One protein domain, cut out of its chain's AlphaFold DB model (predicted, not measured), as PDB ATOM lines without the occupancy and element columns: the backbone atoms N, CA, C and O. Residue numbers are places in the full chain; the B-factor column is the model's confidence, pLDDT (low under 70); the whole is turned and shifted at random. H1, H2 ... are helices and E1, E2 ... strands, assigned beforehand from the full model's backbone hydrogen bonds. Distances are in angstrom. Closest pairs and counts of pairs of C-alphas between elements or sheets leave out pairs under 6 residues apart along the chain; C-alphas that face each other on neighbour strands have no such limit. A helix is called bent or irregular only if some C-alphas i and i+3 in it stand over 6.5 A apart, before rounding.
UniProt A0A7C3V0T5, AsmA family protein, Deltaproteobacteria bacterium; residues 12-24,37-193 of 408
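AT A GLANCE: This is residues 12 to 24 and 37 to 193 of the 408 residues of the protein "AsmA family protein" of Deltaproteobacteria bacterium (UniProt A0A7C3V0T5). One long sheet of eleven strands is bent into an open trough: strands E3 to E10 each turn part of the way along, and the strands stand side by side along the length of the trough. Residues 115 to 130, a stretch with no named element, cross the open side between the two tiny helices H1 and H2. The printed part has 170 residues, with the order E1 E2 E3 E4 E5 E6 E7 H1 H2 E8 E9 E10 E11, and its class is mostly strand. The branched sheet is mixed, antiparallel but for the parallel pair E7 and E8. The whole is compact by its radius of gyration of the C-alphas, 17.0 A, and elongated in outline, with spans of 53 by 34 by 26 A.

HOW THE PARTS SIT: Start at E1, residues 12 to 14, and E2, residues 17 to 24, two edge strands on one side of E3, residues 37 to 49. E3 pairs antiparallel with E1, where N 14 and O 47 are 2.9 A apart, within hydrogen-bond range, and with E2, where N 21 and O 40 are 2.8 A apart. On the other side of E3 stands E4, residues 57 to 67, with N 41 and O 64 at 2.8 A. From here a meander, each strand the antiparallel neighbour of the one before, takes in E3, E4, E5, residues 70 to 80, E6, residues 83 to 93, and E7, residues 99 to 110. Look for N 63 and O 74 at 2.9 A between E4 and E5, N 73 and O 90 at 2.8 A between E5 and E6, and N 89 and O 103 at 2.8 A between E6 and E7. After E7 come H1, residues 111 to 114, and H2, residues 131 to 134, then E8, residues 136 to 147, parallel to E7, with N 102 and O 138 at 3.0 A. This is a strand-helix-strand unit, two parallel neighbour strands with helices between, and its crossover is right-handed. H1 only grazes the sheet, with residues 111 to 114, and H2 only grazes it, with residues 132 to 134. Both helices are too short for an O i to N i+4 pair; in each, the one O i to N i+3 pair is within hydrogen-bond range. A second meander runs through E8, E9, residues 152 to 163, E10, residues 166 to 176, and E11, residues 179 to 188, an edge strand; N 141 and O 158 are 2.9 A apart, N 159 and O 171 2.8 A, and N 172 and O 183 2.8 A.

IN THESE COORDINATES: Find C-alpha 12 of E1 at (-56.700, -90.791, 48.072). E2 measures 23.2 A from first to last C-alpha and E3 27.5 A, with a bend of 96 degrees at residue 45. E4 is 26.1 A long, E5 26.7 A, E6 27.3 A and E7 26.9 A; E7 bends by 105 degrees at residue 107, beyond C-alpha 99 at (-38.207, -112.035, 38.538). E8 is 27.1 A long and bends by 102 degrees at residue 144. E9 is 27.9 A long, E10 26.4 A and E11 29.0 A, ending with C-alpha 188 at (-33.889, -113.376, 56.608).

THE WHOLE: The C-alphas of Val 24 and Lys 178 are the two farthest apart, 55.4 A. Residues 25 to 36 are not printed, and C-alphas 24 and 37 are 4.9 A apart across that cut. Of the links that are printed whole, H1 to H2 is long, with 16 residues. The mean pLDDT of the printed part is 92.7, and residues 118 to 120 are under 70.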
ATOM      1  N   GLY A  12     -56.422 -92.016  48.809       79.62
ATOM      2  CA  GLY A  12     -56.700 -90.791  48.072       79.62
ATOM      3  C   GLY A  12     -55.754 -90.646  46.898       79.62
ATOM      4  O   GLY A  12     -54.561 -90.895  47.042       79.62
ATOM      5  N   LEU A  13     -56.295 -90.232  45.758       83.12
ATOM      6  CA  LEU A  13     -55.522 -89.798  44.606       83.12
ATOM      7  C   LEU A  13     -55.960 -88.375  44.274       83.12
ATOM      8  O   LEU A  13     -57.156 -88.099  44.185       83.12
ATOM      9  N   SER A  14     -55.003 -87.465  44.151       87.75
ATOM     10  CA  SER A  14     -55.269 -86.060  43.862       87.75
ATOM     11  C   SER A  14     -54.113 -85.428  43.099       87.75
ATOM     12  O   SER A  14     -52.976 -85.886  43.176       87.75
ATOM     13  N   GLY A  15     -54.409 -84.350  42.373       82.25
ATOM     14  CA  GLY A  15     -53.420 -83.636  41.568       82.25
ATOM     15  C   GLY A  15     -52.944 -84.418  40.339       82.25
ATOM     16  O   GLY A  15     -53.022 -85.645  40.278       82.25
ATOM     17  N   GLY A  16     -52.446 -83.682  39.345       90.12
ATOM     18  CA  GLY A  16     -51.843 -84.269  38.154       90.12
ATOM     19  C   GLY A  16     -52.830 -84.850  37.138       90.12
ATOM     20  O   GLY A  16     -54.019 -84.535  37.141       90.12
ATOM     21  N   SER A  17     -52.310 -85.691  36.244       90.75
ATOM     22  CA  SER A  17     -53.079 -86.399  35.217       90.75
ATOM     23  C   SER A  17     -52.730 -87.884  35.177       90.75
ATOM     24  O   SER A  17     -51.581 -88.265  35.410       90.75
ATOM     25  N   ILE A  18     -53.719 -88.701  34.814       92.44
ATOM     26  CA  ILE A  18     -53.569 -90.131  34.543       92.44
ATOM     27  C   ILE A  18     -54.025 -90.378  33.112       92.44
ATOM     28  O   ILE A  18     -55.161 -90.062  32.766       92.44
ATOM     29  N   GLU A  19     -53.152 -90.957  32.303       93.12
ATOM     30  CA  GLU A  19     -53.480 -91.456  30.973       93.12
ATOM     31  C   GLU A  19     -53.290 -92.972  30.970       93.12
ATOM     32  O   GLU A  19     -52.299 -93.468  31.501       93.12
ATOM     33  N   ALA A  20     -54.248 -93.716  30.421       91.88
ATOM     34  CA  ALA A  20     -54.188 -95.169  30.372       91.88
ATOM     35  C   ALA A  20     -54.646 -95.666  29.002       91.88
ATOM     36  O   ALA A  20     -55.761 -95.380  28.570       91.88
ATOM     37  N   ASN A  21     -53.791 -96.447  28.352       89.12
ATOM     38  CA  ASN A  21     -54.054 -97.077  27.069       89.12
ATOM     39  C   ASN A  21     -54.029 -98.592  27.269       89.12
ATOM     40  O   ASN A  21     -53.002 -99.150  27.635       89.12
ATOM     41  N   LEU A  22     -55.163 -99.268  27.063       87.06
ATOM     42  CA  LEU A  22     -55.314-100.703  27.317       87.06
ATOM     43  C   LEU A  22     -55.784-101.425  26.055       87.06
ATOM     44  O   LEU A  22     -56.744-101.016  25.405       87.06
ATOM     45  N   SER A  23     -55.130-102.538  25.737       82.81
ATOM     46  CA  SER A  23     -55.488-103.427  24.638       82.81
ATOM     47  C   SER A  23     -55.601-104.862  25.142       82.81
ATOM     48  O   SER A  23     -54.690-105.403  25.773       82.81
ATOM     49  N   VAL A  24     -56.737-105.491  24.847       80.19
ATOM     50  CA  VAL A  24     -57.013-106.889  25.186       80.19
ATOM     51  C   VAL A  24     -57.121-107.678  23.891       80.19
ATOM     52  O   VAL A  24     -57.869-107.310  22.989       80.19
ATOM     53  N   LEU A  37     -53.148-109.307  27.760       78.25
ATOM     54  CA  LEU A  37     -53.245-107.912  28.158       78.25
ATOM     55  C   LEU A  37     -51.986-107.162  27.714       78.25
ATOM     56  O   LEU A  37     -50.860-107.636  27.894       78.25
ATOM     57  N   LYS A  38     -52.194-105.992  27.120       87.38
ATOM     58  CA  LYS A  38     -51.165-104.983  26.900       87.38
ATOM     59  C   LYS A  38     -51.694-103.638  27.345       87.38
ATOM     60  O   LYS A  38     -52.883-103.362  27.186       87.38
ATOM     61  N   GLY A  39     -50.815-102.791  27.843       90.88
ATOM     62  CA  GLY A  39     -51.182-101.405  28.034       90.88
ATOM     63  C   GLY A  39     -50.134-100.588  28.740       90.88
ATOM     64  O   GLY A  39     -49.197-101.127  29.317       90.88
ATOM     65  N   ASP A  40     -50.352 -99.287  28.691       93.75
ATOM     66  CA  ASP A  40     -49.465 -98.271  29.215       93.75
ATOM     67  C   ASP A  40     -50.276 -97.340  30.115       93.75
ATOM     68  O   ASP A  40     -51.405 -96.967  29.790       93.75
ATOM     69  N   VAL A  41     -49.711 -96.978  31.259       95.38
ATOM     70  CA  VAL A  41     -50.271 -96.014  32.202       95.38
ATOM     71  C   VAL A  41     -49.232 -94.935  32.437       95.38
ATOM     72  O   VAL A  41     -48.105 -95.227  32.824       95.38
ATOM     73  N   LEU A  42     -49.619 -93.681  32.247       96.06
ATOM     74  CA  LEU A  42     -48.778 -92.524  32.488       96.06
ATOM     75  C   LEU A  42     -49.384 -91.663  33.594       96.06
ATOM     76  O   LEU A  42     -50.498 -91.156  33.474       96.06
ATOM     77  N   LEU A  43     -48.621 -91.480  34.665       96.12
ATOM     78  CA  LEU A  43     -48.926 -90.583  35.772       96.12
ATOM     79  C   LEU A  43     -48.047 -89.341  35.646       96.12
ATOM     80  O   LEU A  43     -46.827 -89.463  35.518       96.12
ATOM     81  N   ARG A  44     -48.647 -88.149  35.703       96.94
ATOM     82  CA  ARG A  44     -47.918 -86.870  35.687       96.94
ATOM     83  C   ARG A  44     -48.330 -86.010  36.870       96.94
ATOM     84  O   ARG A  44     -49.480 -85.587  36.933       96.94
ATOM     85  N   GLY A  45     -47.404 -85.741  37.786       94.75
ATOM     86  CA  GLY A  45     -47.614 -84.876  38.953       94.75
ATOM     87  C   GLY A  45     -48.683 -85.374  39.928       94.75
ATOM     88  O   GLY A  45     -49.336 -84.562  40.582       94.75
ATOM     89  N   VAL A  46     -48.897 -86.689  40.004       94.88
ATOM     90  CA  VAL A  46     -49.947 -87.277  40.847       94.88
ATOM     91  C   VAL A  46     -49.511 -87.284  42.314       94.88
ATOM     92  O   VAL A  46     -48.335 -87.464  42.632       94.88
ATOM     93  N   SER A  47     -50.464 -87.097  43.223       93.94
ATOM     94  CA  SER A  47     -50.290 -87.339  44.655       93.94
ATOM     95  C   SER A  47     -51.167 -88.501  45.108       93.94
ATOM     96  O   SER A  47     -52.343 -88.585  44.752       93.94
ATOM     97  N   ILE A  48     -50.594 -89.411  45.894       92.19
ATOM     98  CA  ILE A  48     -51.250 -90.621  46.379       92.19
ATOM     99  C   ILE A  48     -51.086 -90.729  47.896       92.19
ATOM    100  O   ILE A  48     -49.980 -90.740  48.434       92.19
ATOM    101  N   VAL A  49     -52.208 -90.875  48.592       90.31
ATOM    102  CA  VAL A  49     -52.259 -91.246  50.006       90.31
ATOM    103  C   VAL A  49     -52.446 -92.757  50.086       90.31
ATOM    104  O   VAL A  49     -53.525 -93.269  49.781       90.31
ATOM    105  N   VAL A  50     -51.392 -93.468  50.497       83.81
ATOM    106  CA  VAL A  50     -51.400 -94.931  50.649       83.81
ATOM    107  C   VAL A  50     -51.124 -95.301  52.105       83.81
ATOM    108  O   VAL A  50     -49.964 -95.435  52.496       83.81
ATOM    109  N   PRO A  51     -52.153 -95.512  52.940       77.06
ATOM    110  CA  PRO A  51     -51.961 -96.177  54.223       77.06
ATOM    111  C   PRO A  51     -51.312 -97.551  53.975       77.06
ATOM    112  O   PRO A  51     -51.779 -98.280  53.103       77.06
ATOM    113  N   PRO A  52     -50.236 -97.935  54.685       76.31
ATOM    114  CA  PRO A  52     -49.814 -97.461  56.003       76.31
ATOM    115  C   PRO A  52     -48.733 -96.366  56.012       76.31
ATOM    116  O   PRO A  52     -48.193 -96.112  57.093       76.31
ATOM    117  N   LEU A  53     -48.386 -95.766  54.868       81.19
ATOM    118  CA  LEU A  53     -47.333 -94.753  54.798       81.19
ATOM    119  C   LEU A  53     -47.695 -93.527  55.657       81.19
ATOM    120  O   LEU A  53     -48.815 -93.024  55.542       81.19
ATOM    121  N   PRO A  54     -46.779 -93.050  56.523       85.38
ATOM    122  CA  PRO A  54     -46.994 -91.843  57.321       85.38
ATOM    123  C   PRO A  54     -47.163 -90.587  56.463       85.38
ATOM    124  O   PRO A  54     -47.985 -89.731  56.781       85.38
ATOM    125  N   ASN A  55     -46.387 -90.495  55.381       89.69
ATOM    126  CA  ASN A  55     -46.390 -89.368  54.460       89.69
ATOM    127  C   ASN A  55     -47.065 -89.754  53.134       89.69
ATOM    128  O   ASN A  55     -46.915 -90.894  52.683       89.69
ATOM    129  N   PRO A  56     -47.795 -88.826  52.490       91.88
ATOM    130  CA  PRO A  56     -48.289 -89.042  51.140       91.88
ATOM    131  C   PRO A  56     -47.128 -89.095  50.145       91.88
ATOM    132  O   PRO A  56     -46.102 -88.438  50.321       91.88
ATOM    133  N   ILE A  57     -47.340 -89.836  49.063       94.81
ATOM    134  CA  ILE A  57     -46.497 -89.776  47.876       94.81
ATOM    135  C   ILE A  57     -46.963 -88.569  47.059       94.81
ATOM    136  O   ILE A  57     -48.149 -88.459  46.760       94.81
ATOM    137  N   SER A  58     -46.061 -87.670  46.693       95.44
ATOM    138  CA  SER A  58     -46.340 -86.493  45.867       95.44
ATOM    139  C   SER A  58     -45.352 -86.389  44.709       95.44
ATOM    140  O   SER A  58     -44.350 -87.110  44.664       95.44
ATOM    141  N   ASN A  59     -45.652 -85.509  43.748       95.31
ATOM    142  CA  ASN A  59     -44.849 -85.316  42.537       95.31
ATOM    143  C   ASN A  59     -44.546 -86.636  41.806       95.31
ATOM    144  O   ASN A  59     -43.453 -86.812  41.272       95.31
ATOM    145  N   LEU A  60     -45.506 -87.567  41.800       96.56
ATOM    146  CA  LEU A  60     -45.349 -88.859  41.153       96.56
ATOM    147  C   LEU A  60     -45.442 -88.687  39.639       96.56
ATOM    148  O   LEU A  60     -46.516 -88.410  39.097       96.56
ATOM    149  N   ASN A  61     -44.310 -88.884  38.974       97.50
ATOM    150  CA  ASN A  61     -44.210 -88.957  37.524       97.50
ATOM    151  C   ASN A  61     -43.704 -90.348  37.150       97.50
ATOM    152  O   ASN A  61     -42.549 -90.675  37.423       97.50
ATOM    153  N   LEU A  62     -44.580 -91.169  36.576       97.44
ATOM    154  CA  LEU A  62     -44.354 -92.597  36.363       97.44
ATOM    155  C   LEU A  62     -44.967 -93.028  35.034       97.44
ATOM    156  O   LEU A  62     -46.148 -92.783  34.803       97.44
ATOM    157  N   SER A  63     -44.194 -93.725  34.211       97.81
ATOM    158  CA  SER A  63     -44.711 -94.535  33.112       97.81
ATOM    159  C   SER A  63     -44.711 -95.998  33.542       97.81
ATOM    160  O   SER A  63     -43.712 -96.489  34.059       97.81
ATOM    161  N   ALA A  64     -45.821 -96.698  33.364       96.69
ATOM    162  CA  ALA A  64     -45.930 -98.125  33.612       96.69
ATOM    163  C   ALA A  64     -46.401 -98.813  32.334       96.69
ATOM    164  O   ALA A  64     -47.390 -98.385  31.751       96.69
ATOM    165  N   SER A  65     -45.741 -99.886  31.917       95.31
ATOM    166  CA  SER A  65     -46.152-100.683  30.763       95.31
ATOM    167  C   SER A  65     -46.331-102.146  31.150       95.31
ATOM    168  O   SER A  65     -45.601-102.690  31.981       95.31
ATOM    169  N   LEU A  66     -47.328-102.786  30.550       92.44
ATOM    170  CA  LEU A  66     -47.608-104.210  30.653       92.44
ATOM    171  C   LEU A  66     -47.507-104.825  29.262       92.44
ATOM    172  O   LEU A  66     -48.255-104.465  28.350       92.44
ATOM    173  N   GLN A  67     -46.622-105.804  29.111       88.00
ATOM    174  CA  GLN A  67     -46.493-106.595  27.894       88.00
ATOM    175  C   GLN A  67     -46.463-108.084  28.243       88.00
ATOM    176  O   GLN A  67     -45.439-108.628  28.659       88.00
ATOM    177  N   GLY A  68     -47.598-108.767  28.065       86.12
ATOM    178  CA  GLY A  68     -47.722-110.169  28.467       86.12
ATOM    179  C   GLY A  68     -47.665-110.297  29.989       86.12
ATOM    180  O   GLY A  68     -48.539-109.776  30.668       86.12
ATOM    181  N   GLU A  69     -46.640-110.966  30.517       87.25
ATOM    182  CA  GLU A  69     -46.391-111.090  31.967       87.25
ATOM    183  C   GLU A  69     -45.253-110.184  32.463       87.25
ATOM    184  O   GLU A  69     -44.768-110.341  33.585       87.25
ATOM    185  N   ARG A  70     -44.783-109.259  31.618       92.94
ATOM    186  CA  ARG A  70     -43.743-108.298  31.976       92.94
ATOM    187  C   ARG A  70     -44.377-106.952  32.306       92.94
ATOM    188  O   ARG A  70     -45.042-106.368  31.452       92.94
ATOM    189  N   LEU A  71     -44.140-106.475  33.521       95.44
ATOM    190  CA  LEU A  71     -44.452-105.122  33.968       95.44
ATOM    191  C   LEU A  71     -43.156-104.319  34.046       95.44
ATOM    192  O   LEU A  71     -42.163-104.786  34.607       95.44
ATOM    193  N   GLU A  72     -43.177-103.109  33.517       97.19
ATOM    194  CA  GLU A  72     -42.065-102.172  33.607       97.19
ATOM    195  C   GLU A  72     -42.570-100.834  34.125       97.19
ATOM    196  O   GLU A  72     -43.567-100.316  33.636       97.19
ATOM    197  N   PHE A  73     -41.888-100.301  35.129       97.94
ATOM    198  CA  PHE A  73     -42.187 -99.034  35.774       97.94
ATOM    199  C   PHE A  73     -40.968 -98.125  35.619       97.94
ATOM    200  O   PHE A  73     -39.913 -98.435  36.169       97.94
ATOM    201  N   ASP A  74     -41.119 -97.020  34.896       98.25
ATOM    202  CA  ASP A  74     -40.119 -95.965  34.723       98.25
ATOM    203  C   ASP A  74     -40.565 -94.709  35.481       98.25
ATOM    204  O   ASP A  74     -41.481 -93.980  35.085       98.25
ATOM    205  N   LEU A  75     -39.946 -94.506  36.637       98.25
ATOM    206  CA  LEU A  75     -40.200 -93.418  37.559       98.25
ATOM    207  C   LEU A  75     -39.252 -92.255  37.261       98.25
ATOM    208  O   LEU A  75     -38.047 -92.352  37.484       98.25
ATOM    209  N   SER A  76     -39.804 -91.119  36.847       97.94
ATOM    210  CA  SER A  76     -39.045 -89.887  36.595       97.94
ATOM    211  C   SER A  76     -38.963 -88.964  37.810       97.94
ATOM    212  O   SER A  76     -38.101 -88.095  37.876       97.94
ATOM    213  N   SER A  77     -39.895 -89.072  38.757       97.44
ATOM    214  CA  SER A  77     -39.777 -88.418  40.065       97.44
ATOM    215  C   SER A  77     -40.817 -88.924  41.051       97.44
ATOM    216  O   SER A  77     -41.915 -89.336  40.669       97.44
ATOM    217  N   LEU A  78     -40.443 -88.885  42.328       96.81
ATOM    218  CA  LEU A  78     -41.316 -89.146  43.466       96.81
ATOM    219  C   LEU A  78     -40.803 -88.388  44.687       96.81
ATOM    220  O   LEU A  78     -39.596 -88.330  44.930       96.81
ATOM    221  N   THR A  79     -41.716 -87.866  45.498       97.31
ATOM    222  CA  THR A  79     -41.413 -87.324  46.824       97.31
ATOM    223  C   THR A  79     -42.286 -88.000  47.877       97.31
ATOM    224  O   THR A  79     -43.469 -88.235  47.651       97.31
ATOM    225  N   CYS A  80     -41.709 -88.338  49.026       95.31
ATOM    226  CA  CYS A  80     -42.428 -88.868  50.183       95.31
ATOM    227  C   CYS A  80     -41.739 -88.362  51.451       95.31
ATOM    228  O   CYS A  80     -40.659 -88.836  51.792       95.31
ATOM    229  N   GLY A  81     -42.327 -87.373  52.128       93.94
ATOM    230  CA  GLY A  81     -41.655 -86.700  53.243       93.94
ATOM    231  C   GLY A  81     -40.357 -86.017  52.792       93.94
ATOM    232  O   GLY A  81     -40.382 -85.204  51.869       93.94
ATOM    233  N   GLY A  82     -39.237 -86.344  53.439       94.88
ATOM    234  CA  GLY A  82     -37.898 -85.880  53.055       94.88
ATOM    235  C   GLY A  82     -37.215 -86.724  51.970       94.88
ATOM    236  O   GLY A  82     -36.138 -86.355  51.501       94.88
ATOM    237  N   THR A  83     -37.809 -87.849  51.569       97.75
ATOM    238  CA  THR A  83     -37.276 -88.749  50.543       97.75
ATOM    239  C   THR A  83     -37.633 -88.252  49.146       97.75
ATOM    240  O   THR A  83     -38.808 -88.036  48.836       97.75
ATOM    241  N   VAL A  84     -36.624 -88.114  48.280       98.38
ATOM    242  CA  VAL A  84     -36.756 -87.607  46.909       98.38
ATOM    243  C   VAL A  84     -36.084 -88.570  45.933       98.38
ATOM    244  O   VAL A  84     -34.863 -88.716  45.922       98.38
ATOM    245  N   VAL A  85     -36.882 -89.195  45.068       98.31
ATOM    246  CA  VAL A  85     -36.411 -90.072  43.989       98.31
ATOM    247  C   VAL A  85     -36.337 -89.271  42.692       98.31
ATOM    248  O   VAL A  85     -37.315 -88.627  42.308       98.31
ATOM    249  N   LYS A  86     -35.185 -89.310  42.015       98.19
ATOM    250  CA  LYS A  86     -34.950 -88.644  40.720       98.19
ATOM    251  C   LYS A  86     -35.135 -89.575  39.536       98.19
ATOM    252  O   LYS A  86     -35.497 -89.122  38.460       98.19
ATOM    253  N   LYS A  87     -34.849 -90.859  39.725       98.31
ATOM    254  CA  LYS A  87     -35.039 -91.877  38.702       98.31
ATOM    255  C   LYS A  87     -35.275 -93.223  39.358       98.31
ATOM    256  O   LYS A  87     -34.641 -93.541  40.363       98.31
ATOM    257  N   GLY A  88     -36.157 -94.024  38.787       98.38
ATOM    258  CA  GLY A  88     -36.367 -95.392  39.217       98.38
ATOM    259  C   GLY A  88     -36.795 -96.270  38.059       98.38
ATOM    260  O   GLY A  88     -37.613 -95.858  37.254       98.38
ATOM    261  N   ILE A  89     -36.258 -97.478  37.984       98.62
ATOM    262  CA  ILE A  89     -36.720 -98.497  37.046       98.62
ATOM    263  C   ILE A  89     -37.031 -99.742  37.860       98.62
ATOM    264  O   ILE A  89     -36.165-100.244  38.574       98.62
ATOM    265  N   LEU A  90     -38.261-100.237  37.758       98.44
ATOM    266  CA  LEU A  90     -38.653-101.535  38.290       98.44
ATOM    267  C   LEU A  90     -39.185-102.393  37.148       98.44
ATOM    268  O   LEU A  90     -40.183-102.061  36.515       98.44
ATOM    269  N   THR A  91     -38.545-103.529  36.921       98.06
ATOM    270  CA  THR A  91     -39.049-104.580  36.042       98.06
ATOM    271  C   THR A  91     -39.533-105.749  36.880       98.06
ATOM    272  O   THR A  91     -38.851-106.182  37.809       98.06
ATOM    273  N   ILE A  92     -40.685-106.291  36.506       97.38
ATOM    274  CA  ILE A  92     -41.248-107.524  37.044       97.38
ATOM    275  C   ILE A  92     -41.552-108.441  35.863       97.38
ATOM    276  O   ILE A  92     -42.278-108.045  34.955       97.38
ATOM    277  N   ALA A  93     -41.018-109.658  35.867       95.69
ATOM    278  CA  ALA A  93     -41.357-110.680  34.884       95.69
ATOM    279  C   ALA A  93     -41.977-111.901  35.571       95.69
ATOM    280  O   ALA A  93     -41.353-112.506  36.444       95.69
ATOM    281  N   GLY A  94     -43.190-112.263  35.152       90.75
ATOM    282  CA  GLY A  94     -43.980-113.328  35.767       90.75
ATOM    283  C   GLY A  94     -44.685-112.868  37.048       90.75
ATOM    284  O   GLY A  94     -44.216-111.973  37.750       90.75
ATOM    285  N   LEU A  95     -45.830-113.485  37.355       83.31
ATOM    286  CA  LEU A  95     -46.638-113.151  38.541       83.31
ATOM    287  C   LEU A  95     -46.565-114.221  39.639       83.31
ATOM    288  O   LEU A  95     -46.618-113.883  40.820       83.31
ATOM    289  N   ASP A  96     -46.395-115.491  39.263       88.12
ATOM    290  CA  ASP A  96     -46.331-116.601  40.221       88.12
ATOM    291  C   ASP A  96     -44.952-116.741  40.878       88.12
ATOM    292  O   ASP A  96     -44.862-116.927  42.090       88.12
ATOM    293  N   ASN A  97     -43.880-116.627  40.086       93.12
ATOM    294  CA  ASN A  97     -42.483-116.662  40.535       93.12
ATOM    295  C   ASN A  97     -41.748-115.433  39.980       93.12
ATOM    296  O   ASN A  97     -40.989-115.555  39.015       93.12
ATOM    297  N   PRO A  98     -42.034-114.238  40.518       95.88
ATOM    298  CA  PRO A  98     -41.646-112.990  39.878       95.88
ATOM    299  C   PRO A  98     -40.127-112.791  39.882       95.88
ATOM    300  O   PRO A  98     -39.481-112.830  40.934       95.88
ATOM    301  N   ALA A  99     -39.570-112.524  38.702       97.81
ATOM    302  CA  ALA A  99     -38.207-112.035  38.538       97.81
ATOM    303  C   ALA A  99     -38.205-110.499  38.594       97.81
ATOM    304  O   ALA A  99     -38.863-109.852  37.778       97.81
ATOM    305  N   LEU A 100     -37.488-109.925  39.558       97.62
ATOM    306  CA  LEU A 100     -37.446-108.490  39.831       97.62
ATOM    307  C   LEU A 100     -36.091-107.889  39.446       97.62
ATOM    308  O   LEU A 100     -35.041-108.476  39.705       97.62
ATOM    309  N   SER A 101     -36.116-106.683  38.894       98.38
ATOM    310  CA  SER A 101     -34.933-105.835  38.744       98.38
ATOM    311  C   SER A 101     -35.308-104.420  39.149       98.38
ATOM    312  O   SER A 101     -36.202-103.838  38.536       98.38
ATOM    313  N   LEU A 102     -34.652-103.881  40.174       98.56
ATOM    314  CA  LEU A 102     -34.908-102.539  40.696       98.56
ATOM    315  C   LEU A 102     -33.642-101.684  40.609       98.56
ATOM    316  O   LEU A 102     -32.608-102.050  41.150       98.56
ATOM    317  N   SER A 103     -33.730-100.508  40.003       98.69
ATOM    318  CA  SER A 103     -32.680 -99.491  40.057       98.69
ATOM    319  C   SER A 103     -33.291 -98.191  40.549       98.69
ATOM    320  O   SER A 103     -34.241 -97.713  39.936       98.69
ATOM    321  N   LEU A 104     -32.766 -97.599  41.619       98.56
ATOM    322  CA  LEU A 104     -33.238 -96.322  42.161       98.56
ATOM    323  C   LEU A 104     -32.084 -95.329  42.297       98.56
ATOM    324  O   LEU A 104     -31.042 -95.658  42.852       98.56
ATOM    325  N   GLN A 105     -32.313 -94.097  41.851       98.69
ATOM    326  CA  GLN A 105     -31.434 -92.954  42.072       98.69
ATOM    327  C   GLN A 105     -32.206 -91.885  42.840       98.69
ATOM    328  O   GLN A 105     -33.193 -91.320  42.351       98.69
ATOM    329  N   LEU A 106     -31.763 -91.623  44.062       98.69
ATOM    330  CA  LEU A 106     -32.382 -90.697  44.994       98.69
ATOM    331  C   LEU A 106     -31.486 -89.477  45.203       98.69
ATOM    332  O   LEU A 106     -30.267 -89.578  45.299       98.69
ATOM    333  N   GLU A 107     -32.099 -88.312  45.344       98.50
ATOM    334  CA  GLU A 107     -31.399 -87.143  45.879       98.50
ATOM    335  C   GLU A 107     -31.220 -87.302  47.391       98.50
ATOM    336  O   GLU A 107     -30.113 -87.173  47.910       98.50
ATOM    337  N   SER A 108     -32.296 -87.685  48.079       98.25
ATOM    338  CA  SER A 108     -32.322 -87.916  49.519       98.25
ATOM    339  C   SER A 108     -33.176 -89.133  49.867       98.25
ATOM    340  O   SER A 108     -34.218 -89.378  49.257       98.25
ATOM    341  N   PHE A 109     -32.753 -89.881  50.881       97.62
ATOM    342  CA  PHE A 109     -33.492 -90.981  51.482       97.62
ATOM    343  C   PHE A 109     -33.610 -90.769  52.986       97.62
ATOM    344  O   PHE A 109     -32.610 -90.507  53.651       97.62
ATOM    345  N   SER A 110     -34.808 -90.947  53.537       94.81
ATOM    346  CA  SER A 110     -35.005 -91.015  54.979       94.81
ATOM    347  C   SER A 110     -35.861 -92.215  55.351       94.81
ATOM    348  O   SER A 110     -37.039 -92.304  55.001       94.81
ATOM    349  N   ILE A 111     -35.286 -93.137  56.127       89.44
ATOM    350  CA  ILE A 111     -36.008 -94.323  56.596       89.44
ATOM    351  C   ILE A 111     -37.221 -93.935  57.447       89.44
ATOM    352  O   ILE A 111     -38.224 -94.648  57.454       89.44
ATOM    353  N   THR A 112     -37.174 -92.793  58.143       87.88
ATOM    354  CA  THR A 112     -38.268 -92.359  59.020       87.88
ATOM    355  C   THR A 112     -39.522 -91.963  58.255       87.88
ATOM    356  O   THR A 112     -40.606 -92.055  58.824       87.88
ATOM    357  N   ASP A 113     -39.408 -91.601  56.973       90.19
ATOM    358  CA  ASP A 113     -40.574 -91.282  56.137       90.19
ATOM    359  C   ASP A 113     -41.494 -92.491  55.922       90.19
ATOM    360  O   ASP A 113     -42.674 -92.329  55.612       90.19
ATOM    361  N   PHE A 114     -40.965 -93.699  56.138       86.69
ATOM    362  CA  PHE A 114     -41.657 -94.973  55.956       86.69
ATOM    363  C   PHE A 114     -42.000 -95.659  57.289       86.69
ATOM    364  O   PHE A 114     -42.543 -96.766  57.302       86.69
ATOM    365  N   LEU A 115     -41.715 -95.014  58.429       80.12
ATOM    366  CA  LEU A 115     -41.930 -95.566  59.768       80.12
ATOM    367  C   LEU A 115     -43.018 -94.801  60.525       80.12
ATOM    368  O   LEU A 115     -42.936 -93.596  60.722       80.12
ATOM    369  N   LYS A 116     -44.014 -95.522  61.055       73.12
ATOM    370  CA  LYS A 116     -45.101 -94.922  61.858       73.12
ATOM    371  C   LYS A 116     -44.627 -94.273  63.162       73.12
ATOM    372  O   LYS A 116     -45.304 -93.392  63.681       73.12
ATOM    373  N   ARG A 117     -43.528 -94.764  63.744       70.12
ATOM    374  CA  ARG A 117     -42.953 -94.257  64.999       70.12
ATOM    375  C   ARG A 117     -41.427 -94.196  64.889       70.12
ATOM    376  O   ARG A 117     -40.808 -95.251  64.730       70.12
ATOM    377  N   PRO A 118     -40.814 -93.006  65.015       61.53
ATOM    378  CA  PRO A 118     -39.361 -92.873  65.078       61.53
ATOM    379  C   PRO A 118     -38.785 -93.692  66.244       61.53
ATOM    380  O   PRO A 118     -39.345 -93.701  67.338       61.53
ATOM    381  N   GLY A 119     -37.682 -94.409  66.014       60.88
ATOM    382  CA  GLY A 119     -36.962 -95.176  67.045       60.88
ATOM    383  C   GLY A 119     -37.510 -96.576  67.368       60.88
ATOM    384  O   GLY A 119     -36.792 -97.384  67.956       60.88
ATOM    385  N   MET A 120     -38.731 -96.911  66.939       66.94
ATOM    386  CA  MET A 120     -39.330 -98.236  67.141       66.94
ATOM    387  C   MET A 120     -39.567 -98.912  65.793       66.94
ATOM    388  O   MET A 120     -40.680 -98.938  65.262       66.94
ATOM    389  N   TRP A 121     -38.488 -99.432  65.213       71.25
ATOM    390  CA  TRP A 121     -38.576-100.156  63.954       71.25
ATOM    391  C   TRP A 121     -39.106-101.566  64.205       71.25
ATOM    392  O   TRP A 121     -38.616-102.251  65.099       71.25
ATOM    393  N   ARG A 122     -40.103-101.994  63.425       82.88
ATOM    394  CA  ARG A 122     -40.521-103.395  63.320       82.88
ATOM    395  C   ARG A 122     -40.112-103.909  61.954       82.88
ATOM    396  O   ARG A 122     -40.451-103.286  60.948       82.88
ATOM    397  N   PHE A 123     -39.421-105.038  61.933       80.19
ATOM    398  CA  PHE A 123     -39.064-105.676  60.678       80.19
ATOM    399  C   PHE A 123     -40.325-106.230  60.010       80.19
ATOM    400  O   PHE A 123     -41.148-106.856  60.690       80.19
ATOM    401  N   PRO A 124     -40.512-105.998  58.702       82.44
ATOM    402  CA  PRO A 124     -41.576-106.659  57.972       82.44
ATOM    403  C   PRO A 124     -41.270-108.157  57.871       82.44
ATOM    404  O   PRO A 124     -40.126-108.549  57.655       82.44
ATOM    405  N   VAL A 125     -42.307-108.984  57.992       89.19
ATOM    406  CA  VAL A 125     -42.231-110.415  57.676       89.19
ATOM    407  C   VAL A 125     -42.736-110.606  56.252       89.19
ATOM    408  O   VAL A 125     -43.858-110.212  55.926       89.19
ATOM    409  N   ILE A 126     -41.911-111.211  55.404       90.94
ATOM    410  CA  ILE A 126     -42.259-111.565  54.032       90.94
ATOM    411  C   ILE A 126     -42.782-112.997  54.038       90.94
ATOM    412  O   ILE A 126     -42.025-113.967  54.080       90.94
ATOM    413  N   ARG A 127     -44.109-113.135  53.992       91.81
ATOM    414  CA  ARG A 127     -44.745-114.452  53.941       91.81
ATOM    415  C   ARG A 127     -44.382-115.177  52.647       91.81
ATOM    416  O   ARG A 127     -44.414-114.569  51.580       91.81
ATOM    417  N   GLN A 128     -44.114-116.475  52.726       91.62
ATOM    418  CA  GLN A 128     -43.695-117.291  51.576       91.62
ATOM    419  C   GLN A 128     -44.785-117.465  50.504       91.62
ATOM    420  O   GLN A 128     -44.486-117.691  49.337       91.62
ATOM    421  N   ASP A 129     -46.056-117.313  50.877       91.69
ATOM    422  CA  ASP A 129     -47.190-117.315  49.948       91.69
ATOM    423  C   ASP A 129     -47.395-115.968  49.232       91.69
ATOM    424  O   ASP A 129     -48.134-115.905  48.247       91.69
ATOM    425  N   SER A 130     -46.727-114.902  49.691       93.25
ATOM    426  CA  SER A 130     -46.822-113.561  49.115       93.25
ATOM    427  C   SER A 130     -45.974-113.396  47.853       93.25
ATOM    428  O   SER A 130     -45.031-114.145  47.607       93.25
ATOM    429  N   PHE A 131     -46.265-112.344  47.086       92.81
ATOM    430  CA  PHE A 131     -45.507-111.968  45.892       92.81
ATOM    431  C   PHE A 131     -43.992-111.862  46.159       92.81
ATOM    432  O   PHE A 131     -43.198-112.510  45.483       92.81
ATOM    433  N   LEU A 132     -43.580-111.121  47.197       92.06
ATOM    434  CA  LEU A 132     -42.161-110.977  47.567       92.06
ATOM    435  C   LEU A 132     -41.561-112.259  48.169       92.06
ATOM    436  O   LEU A 132     -40.350-112.459  48.099       92.06
ATOM    437  N   GLY A 133     -42.395-113.132  48.740       94.50
ATOM    438  CA  GLY A 133     -41.984-114.441  49.253       94.50
ATOM    439  C   GLY A 133     -41.636-115.446  48.159       94.50
ATOM    440  O   GLY A 133     -40.867-116.362  48.413       94.50
ATOM    441  N   LYS A 134     -42.142-115.245  46.939       95.50
ATOM    442  CA  LYS A 134     -41.816-116.054  45.750       95.50
ATOM    443  C   LYS A 134     -40.827-115.360  44.812       95.50
ATOM    444  O   LYS A 134     -40.344-115.962  43.855       95.50
ATOM    445  N   ALA A 135     -40.540-114.087  45.071       96.69
ATOM    446  CA  ALA A 135     -39.724-113.262  44.203       96.69
ATOM    447  C   ALA A 135     -38.243-113.633  44.246       96.69
ATOM    448  O   ALA A 135     -37.685-113.998  45.289       96.69
ATOM    449  N   ARG A 136     -37.587-113.439  43.103       98.12
ATOM    450  CA  ARG A 136     -36.129-113.410  42.988       98.12
ATOM    451  C   ARG A 136     -35.721-112.191  42.192       98.12
ATOM    452  O   ARG A 136     -36.372-111.868  41.210       98.12
ATOM    453  N   GLY A 137     -34.654-111.519  42.579       97.75
ATOM    454  CA  GLY A 137     -34.235-110.348  41.834       97.75
ATOM    455  C   GLY A 137     -33.044-109.635  42.416       97.75
ATOM    456  O   GLY A 137     -32.554-109.992  43.487       97.75
ATOM    457  N   GLU A 138     -32.619-108.612  41.698       98.44
ATOM    458  CA  GLU A 138     -31.505-107.748  42.062       98.44
ATOM    459  C   GLU A 138     -32.000-106.320  42.243       98.44
ATOM    460  O   GLU A 138     -33.008-105.903  41.657       98.44
ATOM    461  N   PHE A 139     -31.304-105.579  43.095       98.50
ATOM    462  CA  PHE A 139     -31.564-104.169  43.283       98.50
ATOM    463  C   PHE A 139     -30.275-103.371  43.409       98.50
ATOM    464  O   PHE A 139     -29.318-103.803  44.051       98.50
ATOM    465  N   HIS A 140     -30.310-102.182  42.824       98.50
ATOM    466  CA  HIS A 140     -29.284-101.162  42.911       98.50
ATOM    467  C   HIS A 140     -29.927 -99.861  43.400       98.50
ATOM    468  O   HIS A 140     -30.944 -99.418  42.859       98.50
ATOM    469  N   VAL A 141     -29.382 -99.266  44.457       98.44
ATOM    470  CA  VAL A 141     -29.920 -98.046  45.066       98.44
ATOM    471  C   VAL A 141     -28.788 -97.073  45.338       98.44
ATOM    472  O   VAL A 141     -27.887 -97.376  46.113       98.44
ATOM    473  N   GLU A 142     -28.883 -95.878  44.769       98.62
ATOM    474  CA  GLU A 142     -27.970 -94.768  45.032       98.62
ATOM    475  C   GLU A 142     -28.722 -93.598  45.659       98.62
ATOM    476  O   GLU A 142     -29.840 -93.274  45.251       98.62
ATOM    477  N   SER A 143     -28.116 -92.934  46.641       98.56
ATOM    478  CA  SER A 143     -28.659 -91.714  47.226       98.56
ATOM    479  C   SER A 143     -27.577 -90.690  47.542       98.56
ATOM    480  O   SER A 143     -26.545 -91.026  48.126       98.56
ATOM    481  N   GLY A 144     -27.829 -89.426  47.193       98.38
ATOM    482  CA  GLY A 144     -26.956 -88.307  47.556       98.38
ATOM    483  C   GLY A 144     -26.837 -88.127  49.071       98.38
ATOM    484  O   GLY A 144     -25.724 -87.998  49.575       98.38
ATOM    485  N   HIS A 145     -27.963 -88.207  49.784       98.06
ATOM    486  CA  HIS A 145     -28.056 -88.077  51.241       98.06
ATOM    487  C   HIS A 145     -28.910 -89.194  51.843       98.06
ATOM    488  O   HIS A 145     -30.028 -89.428  51.394       98.06
ATOM    489  N   ALA A 146     -28.439 -89.841  52.906       96.88
ATOM    490  CA  ALA A 146     -29.147 -90.926  53.573       96.88
ATOM    491  C   ALA A 146     -29.304 -90.672  55.078       96.88
ATOM    492  O   ALA A 146     -28.327 -90.564  55.820       96.88
ATOM    493  N   ASP A 147     -30.553 -90.653  55.539       94.12
ATOM    494  CA  ASP A 147     -30.937 -90.730  56.945       94.12
ATOM    495  C   ASP A 147     -31.477 -92.135  57.243       94.12
ATOM    496  O   ASP A 147     -32.610 -92.491  56.911       94.12
ATOM    497  N   LEU A 148     -30.640 -92.958  57.866       88.25
ATOM    498  CA  LEU A 148     -30.949 -94.325  58.284       88.25
ATOM    499  C   LEU A 148     -31.259 -94.380  59.792       88.25
ATOM    500  O   LEU A 148     -31.088 -95.421  60.430       88.25
ATOM    501  N   GLY A 149     -31.699 -93.264  60.384       84.38
ATOM    502  CA  GLY A 149     -31.961 -93.120  61.811       84.38
ATOM    503  C   GLY A 149     -30.701 -92.702  62.576       84.38
ATOM    504  O   GLY A 149     -30.272 -91.553  62.453       84.38
ATOM    505  N   PRO A 150     -30.097 -93.578  63.405       77.75
ATOM    506  CA  PRO A 150     -28.859 -93.238  64.110       77.75
ATOM    507  C   PRO A 150     -27.665 -93.070  63.159       77.75
ATOM    508  O   PRO A 150     -26.693 -92.409  63.510       77.75
ATOM    509  N   LEU A 151     -27.735 -93.649  61.957       86.12
ATOM    510  CA  LEU A 151     -26.712 -93.518  60.928       86.12
ATOM    511  C   LEU A 151     -27.175 -92.493  59.894       86.12
ATOM    512  O   LEU A 151     -28.209 -92.681  59.260       86.12
ATOM    513  N   LYS A 152     -26.403 -91.422  59.727       91.69
ATOM    514  CA  LYS A 152     -26.630 -90.412  58.691       91.69
ATOM    515  C   LYS A 152     -25.356 -90.202  57.898       91.69
ATOM    516  O   LYS A 152     -24.263 -90.238  58.472       91.69
ATOM    517  N   GLY A 153     -25.506 -89.985  56.603       95.38
ATOM    518  CA  GLY A 153     -24.377 -89.840  55.707       95.38
ATOM    519  C   GLY A 153     -24.778 -89.441  54.300       95.38
ATOM    520  O   GLY A 153     -25.951 -89.211  54.012       95.38
ATOM    521  N   ASP A 154     -23.782 -89.408  53.434       97.94
ATOM    522  CA  ASP A 154     -23.874 -88.991  52.046       97.94
ATOM    523  C   ASP A 154     -23.396 -90.121  51.131       97.94
ATOM    524  O   ASP A 154     -22.724 -91.056  51.571       97.94
ATOM    525  N   ARG A 155     -23.729 -90.036  49.840       97.81
ATOM    526  CA  ARG A 155     -23.289 -90.984  48.801       97.81
ATOM    527  C   ARG A 155     -23.524 -92.446  49.192       97.81
ATOM    528  O   ARG A 155     -22.608 -93.270  49.184       97.81
ATOM    529  N   LEU A 156     -24.763 -92.756  49.556       98.25
ATOM    530  CA  LEU A 156     -25.193 -94.131  49.760       98.25
ATOM    531  C   LEU A 156     -25.219 -94.847  48.407       98.25
ATOM    532  O   LEU A 156     -25.853 -94.359  47.478       98.25
ATOM    533  N   ALA A 157     -24.595 -96.013  48.318       98.38
ATOM    534  CA  ALA A 157     -24.725 -96.926  47.189       98.38
ATOM    535  C   ALA A 157     -24.922 -98.346  47.722       98.38
ATOM    536  O   ALA A 157     -24.149 -98.798  48.566       98.38
ATOM    537  N   ILE A 158     -25.962 -99.037  47.264       98.38
ATOM    538  CA  ILE A 158     -26.315-100.388  47.696       98.38
ATOM    539  C   ILE A 158     -26.550-101.260  46.469       98.38
ATOM    540  O   ILE A 158     -27.429-100.966  45.667       98.38
ATOM    541  N   ASP A 159     -25.834-102.375  46.409       98.56
ATOM    542  CA  ASP A 159     -26.082-103.489  45.506       98.56
ATOM    543  C   ASP A 159     -26.552-104.697  46.317       98.56
ATOM    544  O   ASP A 159     -25.987-105.039  47.368       98.56
ATOM    545  N   GLY A 160     -27.599-105.362  45.841       98.44
ATOM    546  CA  GLY A 160     -28.143-106.506  46.545       98.44
ATOM    547  C   GLY A 160     -29.097-107.364  45.737       98.44
ATOM    548  O   GLY A 160     -29.373-107.132  44.564       98.44
ATOM    549  N   SER A 161     -29.601-108.402  46.397       98.38
ATOM    550  CA  SER A 161     -30.576-109.323  45.829       98.38
ATOM    551  C   SER A 161     -31.642-109.727  46.837       98.38
ATOM    552  O   SER A 161     -31.418-109.742  48.048       98.38
ATOM    553  N   LEU A 162     -32.814-110.070  46.314       97.44
ATOM    554  CA  LEU A 162     -33.918-110.687  47.034       97.44
ATOM    555  C   LEU A 162     -34.086-112.112  46.514       97.44
ATOM    556  O   LEU A 162     -34.134-112.326  45.303       97.44
ATOM    557  N   ARG A 163     -34.207-113.088  47.411       96.69
ATOM    558  CA  ARG A 163     -34.574-114.467  47.077       96.69
ATOM    559  C   ARG A 163     -35.501-115.023  48.144       96.69
ATOM    560  O   ARG A 163     -35.061-115.330  49.249       96.69
ATOM    561  N   GLU A 164     -36.774-115.171  47.803       93.88
ATOM    562  CA  GLU A 164     -37.776-115.834  48.648       93.88
ATOM    563  C   GLU A 164     -37.887-115.225  50.058       93.88
ATOM    564  O   GLU A 164     -37.809-115.907  51.080       93.88
ATOM    565  N   GLY A 165     -37.991-113.895  50.134       94.19
ATOM    566  CA  GLY A 165     -38.023-113.169  51.409       94.19
ATOM    567  C   GLY A 165     -36.671-113.025  52.121       94.19
ATOM    568  O   GLY A 165     -36.622-112.461  53.211       94.19
ATOM    569  N   ARG A 166     -35.567-113.481  51.517       97.12
ATOM    570  CA  ARG A 166     -34.204-113.264  52.021       97.12
ATOM    571  C   ARG A 166     -33.506-112.172  51.224       97.12
ATOM    572  O   ARG A 166     -33.457-112.248  49.998       97.12
ATOM    573  N   VAL A 167     -32.962-111.177  51.912       97.44
ATOM    574  CA  VAL A 167     -32.272-110.033  51.310       97.44
ATOM    575  C   VAL A 167     -30.774-110.159  51.557       97.44
ATOM    576  O   VAL A 167     -30.338-110.338  52.691       97.44
ATOM    577  N   PHE A 168     -29.987-110.039  50.494       98.12
ATOM    578  CA  PHE A 168     -28.529-110.034  50.539       98.12
ATOM    579  C   PHE A 168     -28.032-108.685  50.035       98.12
ATOM    580  O   PHE A 168     -28.297-108.332  48.891       98.12
ATOM    581  N   LEU A 169     -27.303-107.949  50.868       97.88
ATOM    582  CA  LEU A 169     -26.550-106.763  50.467       97.88
ATOM    583  C   LEU A 169     -25.125-107.210  50.160       97.88
ATOM    584  O   LEU A 169     -24.353-107.493  51.082       97.88
ATOM    585  N   SER A 170     -24.801-107.333  48.872       96.62
ATOM    586  CA  SER A 170     -23.468-107.744  48.422       96.62
ATOM    587  C   SER A 170     -22.454-106.632  48.645       96.62
ATOM    588  O   SER A 170     -21.330-106.928  49.039       96.62
ATOM    589  N   HIS A 171     -22.867-105.375  48.456       95.19
ATOM    590  CA  HIS A 171     -22.077-104.187  48.750       95.19
ATOM    591  C   HIS A 171     -22.989-103.038  49.183       95.19
ATOM    592  O   HIS A 171     -23.912-102.671  48.467       95.19
ATOM    593  N   ALA A 172     -22.707-102.432  50.331       97.69
ATOM    594  CA  ALA A 172     -23.271-101.148  50.722       97.69
ATOM    595  C   ALA A 172     -22.133-100.190  51.080       97.69
ATOM    596  O   ALA A 172     -21.317-100.499  51.950       97.69
ATOM    597  N   ARG A 173     -22.070 -99.041  50.406       98.06
ATOM    598  CA  ARG A 173     -21.099 -97.969  50.649       98.06
ATOM    599  C   ARG A 173     -21.815 -96.707  51.096       98.06
ATOM    600  O   ARG A 173     -22.889 -96.405  50.589       98.06
ATOM    601  N   LEU A 174     -21.226 -95.987  52.043       97.25
ATOM    602  CA  LEU A 174     -21.764 -94.730  52.560       97.25
ATOM    603  C   LEU A 174     -20.618 -93.845  53.058       97.25
ATOM    604  O   LEU A 174     -19.708 -94.332  53.730       97.25
ATOM    605  N   GLU A 175     -20.670 -92.545  52.786       97.75
ATOM    606  CA  GLU A 175     -19.854 -91.552  53.482       97.75
ATOM    607  C   GLU A 175     -20.562 -91.164  54.780       97.75
ATOM    608  O   GLU A 175     -21.629 -90.565  54.770       97.75
ATOM    609  N   LEU A 176     -19.997 -91.523  55.928       95.06
ATOM    610  CA  LEU A 176     -20.595 -91.255  57.236       95.06
ATOM    611  C   LEU A 176     -19.526 -90.841  58.231       95.06
ATOM    612  O   LEU A 176     -18.374 -91.262  58.141       95.06
ATOM    613  N   PHE A 177     -19.901 -90.001  59.195       92.50
ATOM    614  CA  PHE A 177     -18.994 -89.543  60.255       92.50
ATOM    615  C   PHE A 177     -17.670 -88.966  59.719       92.50
ATOM    616  O   PHE A 177     -16.613 -89.150  60.323       92.50
ATOM    617  N   LYS A 178     -17.726 -88.290  58.560       93.25
ATOM    618  CA  LYS A 178     -16.573 -87.747  57.806       93.25
ATOM    619  C   LYS A 178     -15.513 -88.784  57.389       93.25
ATOM    620  O   LYS A 178     -14.363 -88.426  57.108       93.25
ATOM    621  N   GLY A 179     -15.900 -90.050  57.377       96.25
ATOM    622  CA  GLY A 179     -15.167 -91.168  56.805       96.25
ATOM    623  C   GLY A 179     -16.057 -91.926  55.826       96.25
ATOM    624  O   GLY A 179     -17.025 -91.380  55.300       96.25
ATOM    625  N   SER A 180     -15.737 -93.192  55.600       97.31
ATOM    626  CA  SER A 180     -16.514 -94.083  54.739       97.31
ATOM    627  C   SER A 180     -16.825 -95.396  55.443       97.31
ATOM    628  O   SER A 180     -16.108 -95.811  56.354       97.31
ATOM    629  N   GLY A 181     -17.902 -96.050  55.027       97.25
ATOM    630  CA  GLY A 181     -18.284 -97.382  55.466       97.25
ATOM    631  C   GLY A 181     -18.496 -98.299  54.274       97.25
ATOM    632  O   GLY A 181     -19.088 -97.883  53.281       97.25
ATOM    633  N   GLU A 182     -18.036 -99.539  54.399       97.94
ATOM    634  CA  GLU A 182     -18.358-100.635  53.489       97.94
ATOM    635  C   GLU A 182     -18.982-101.772  54.295       97.94
ATOM    636  O   GLU A 182     -18.415-102.213  55.297       97.94
ATOM    637  N   ILE A 183     -20.173-102.211  53.892       97.44
ATOM    638  CA  ILE A 183     -21.006-103.133  54.662       97.44
ATOM    639  C   ILE A 183     -21.541-104.225  53.739       97.44
ATOM    640  O   ILE A 183     -21.978-103.962  52.619       97.44
ATOM    641  N   ARG A 184     -21.536-105.457  54.241       98.50
ATOM    642  CA  ARG A 184     -22.269-106.597  53.694       98.50
ATOM    643  C   ARG A 184     -23.296-107.040  54.712       98.50
ATOM    644  O   ARG A 184     -23.026-107.028  55.911       98.50
ATOM    645  N   ALA A 185     -24.480-107.409  54.244       97.62
ATOM    646  CA  ALA A 185     -25.544-107.825  55.142       97.62
ATOM    647  C   ALA A 185     -26.408-108.930  54.550       97.62
ATOM    648  O   ALA A 185     -26.606-109.028  53.342       97.62
ATOM    649  N   PHE A 186     -26.966-109.736  55.436       97.94
ATOM    650  CA  PHE A 186     -27.971-110.734  55.138       97.94
ATOM    651  C   PHE A 186     -29.145-110.537  56.089       97.94
ATOM    652  O   PHE A 186     -28.945-110.448  57.300       97.94
ATOM    653  N   LEU A 187     -30.352-110.451  55.541       96.38
ATOM    654  CA  LEU A 187     -31.590-110.345  56.299       96.38
ATOM    655  C   LEU A 187     -32.518-111.483  55.876       96.38
ATOM    656  O   LEU A 187     -32.960-111.537  54.726       96.38
ATOM    657  N   ASP A 188     -32.842-112.378  56.804       97.00
ATOM    658  CA  ASP A 188     -33.889-113.376  56.608       97.00
ATOM    659  C   ASP A 188     -35.223-112.812  57.108       97.00
ATOM    660  O   ASP A 188     -35.503-112.826  58.304       97.00
ATOM    661  N   LEU A 189     -36.045-112.299  56.188       95.50
ATOM    662  CA  LEU A 189     -37.388-111.792  56.488       95.50
ATOM    663  C   LEU A 189     -38.472-112.857  56.253       95.50
ATOM    664  O   LEU A 189     -39.657-112.552  56.373       95.50
ATOM    665  N   SER A 190     -38.094-114.097  55.913       94.94
ATOM    666  CA  SER A 190     -39.040-115.190  55.635       94.94
ATOM    667  C   SER A 190     -39.694-115.769  56.893       94.94
ATOM    668  O   SER A 190     -40.701-116.473  56.806       94.94
ATOM    669  N   ARG A 191     -39.120-115.472  58.065       91.50
ATOM    670  CA  ARG A 191     -39.491-116.022  59.373       91.50
ATOM    671  C   ARG A 191     -40.233-114.989  60.216       91.50
ATOM    672  O   ARG A 191     -40.058-113.787  60.046       91.50
ATOM    673  N   GLU A 192     -41.008-115.459  61.194       91.00
ATOM    674  CA  GLU A 192     -41.675-114.572  62.161       91.00
ATOM    675  C   GLU A 192     -40.699-113.766  63.023       91.00
ATOM    676  O   GLU A 192     -41.027-112.661  63.458       91.00
ATOM    677  N   VAL A 193     -39.521-114.333  63.295       94.38
ATOM    678  CA  VAL A 193     -38.400-113.654  63.944       94.38
ATOM    679  C   VAL A 193     -37.309-113.489  62.894       94.38
ATOM    680  O   VAL A 193     -36.632-114.469  62.580       94.38
TER     681      VAL A 193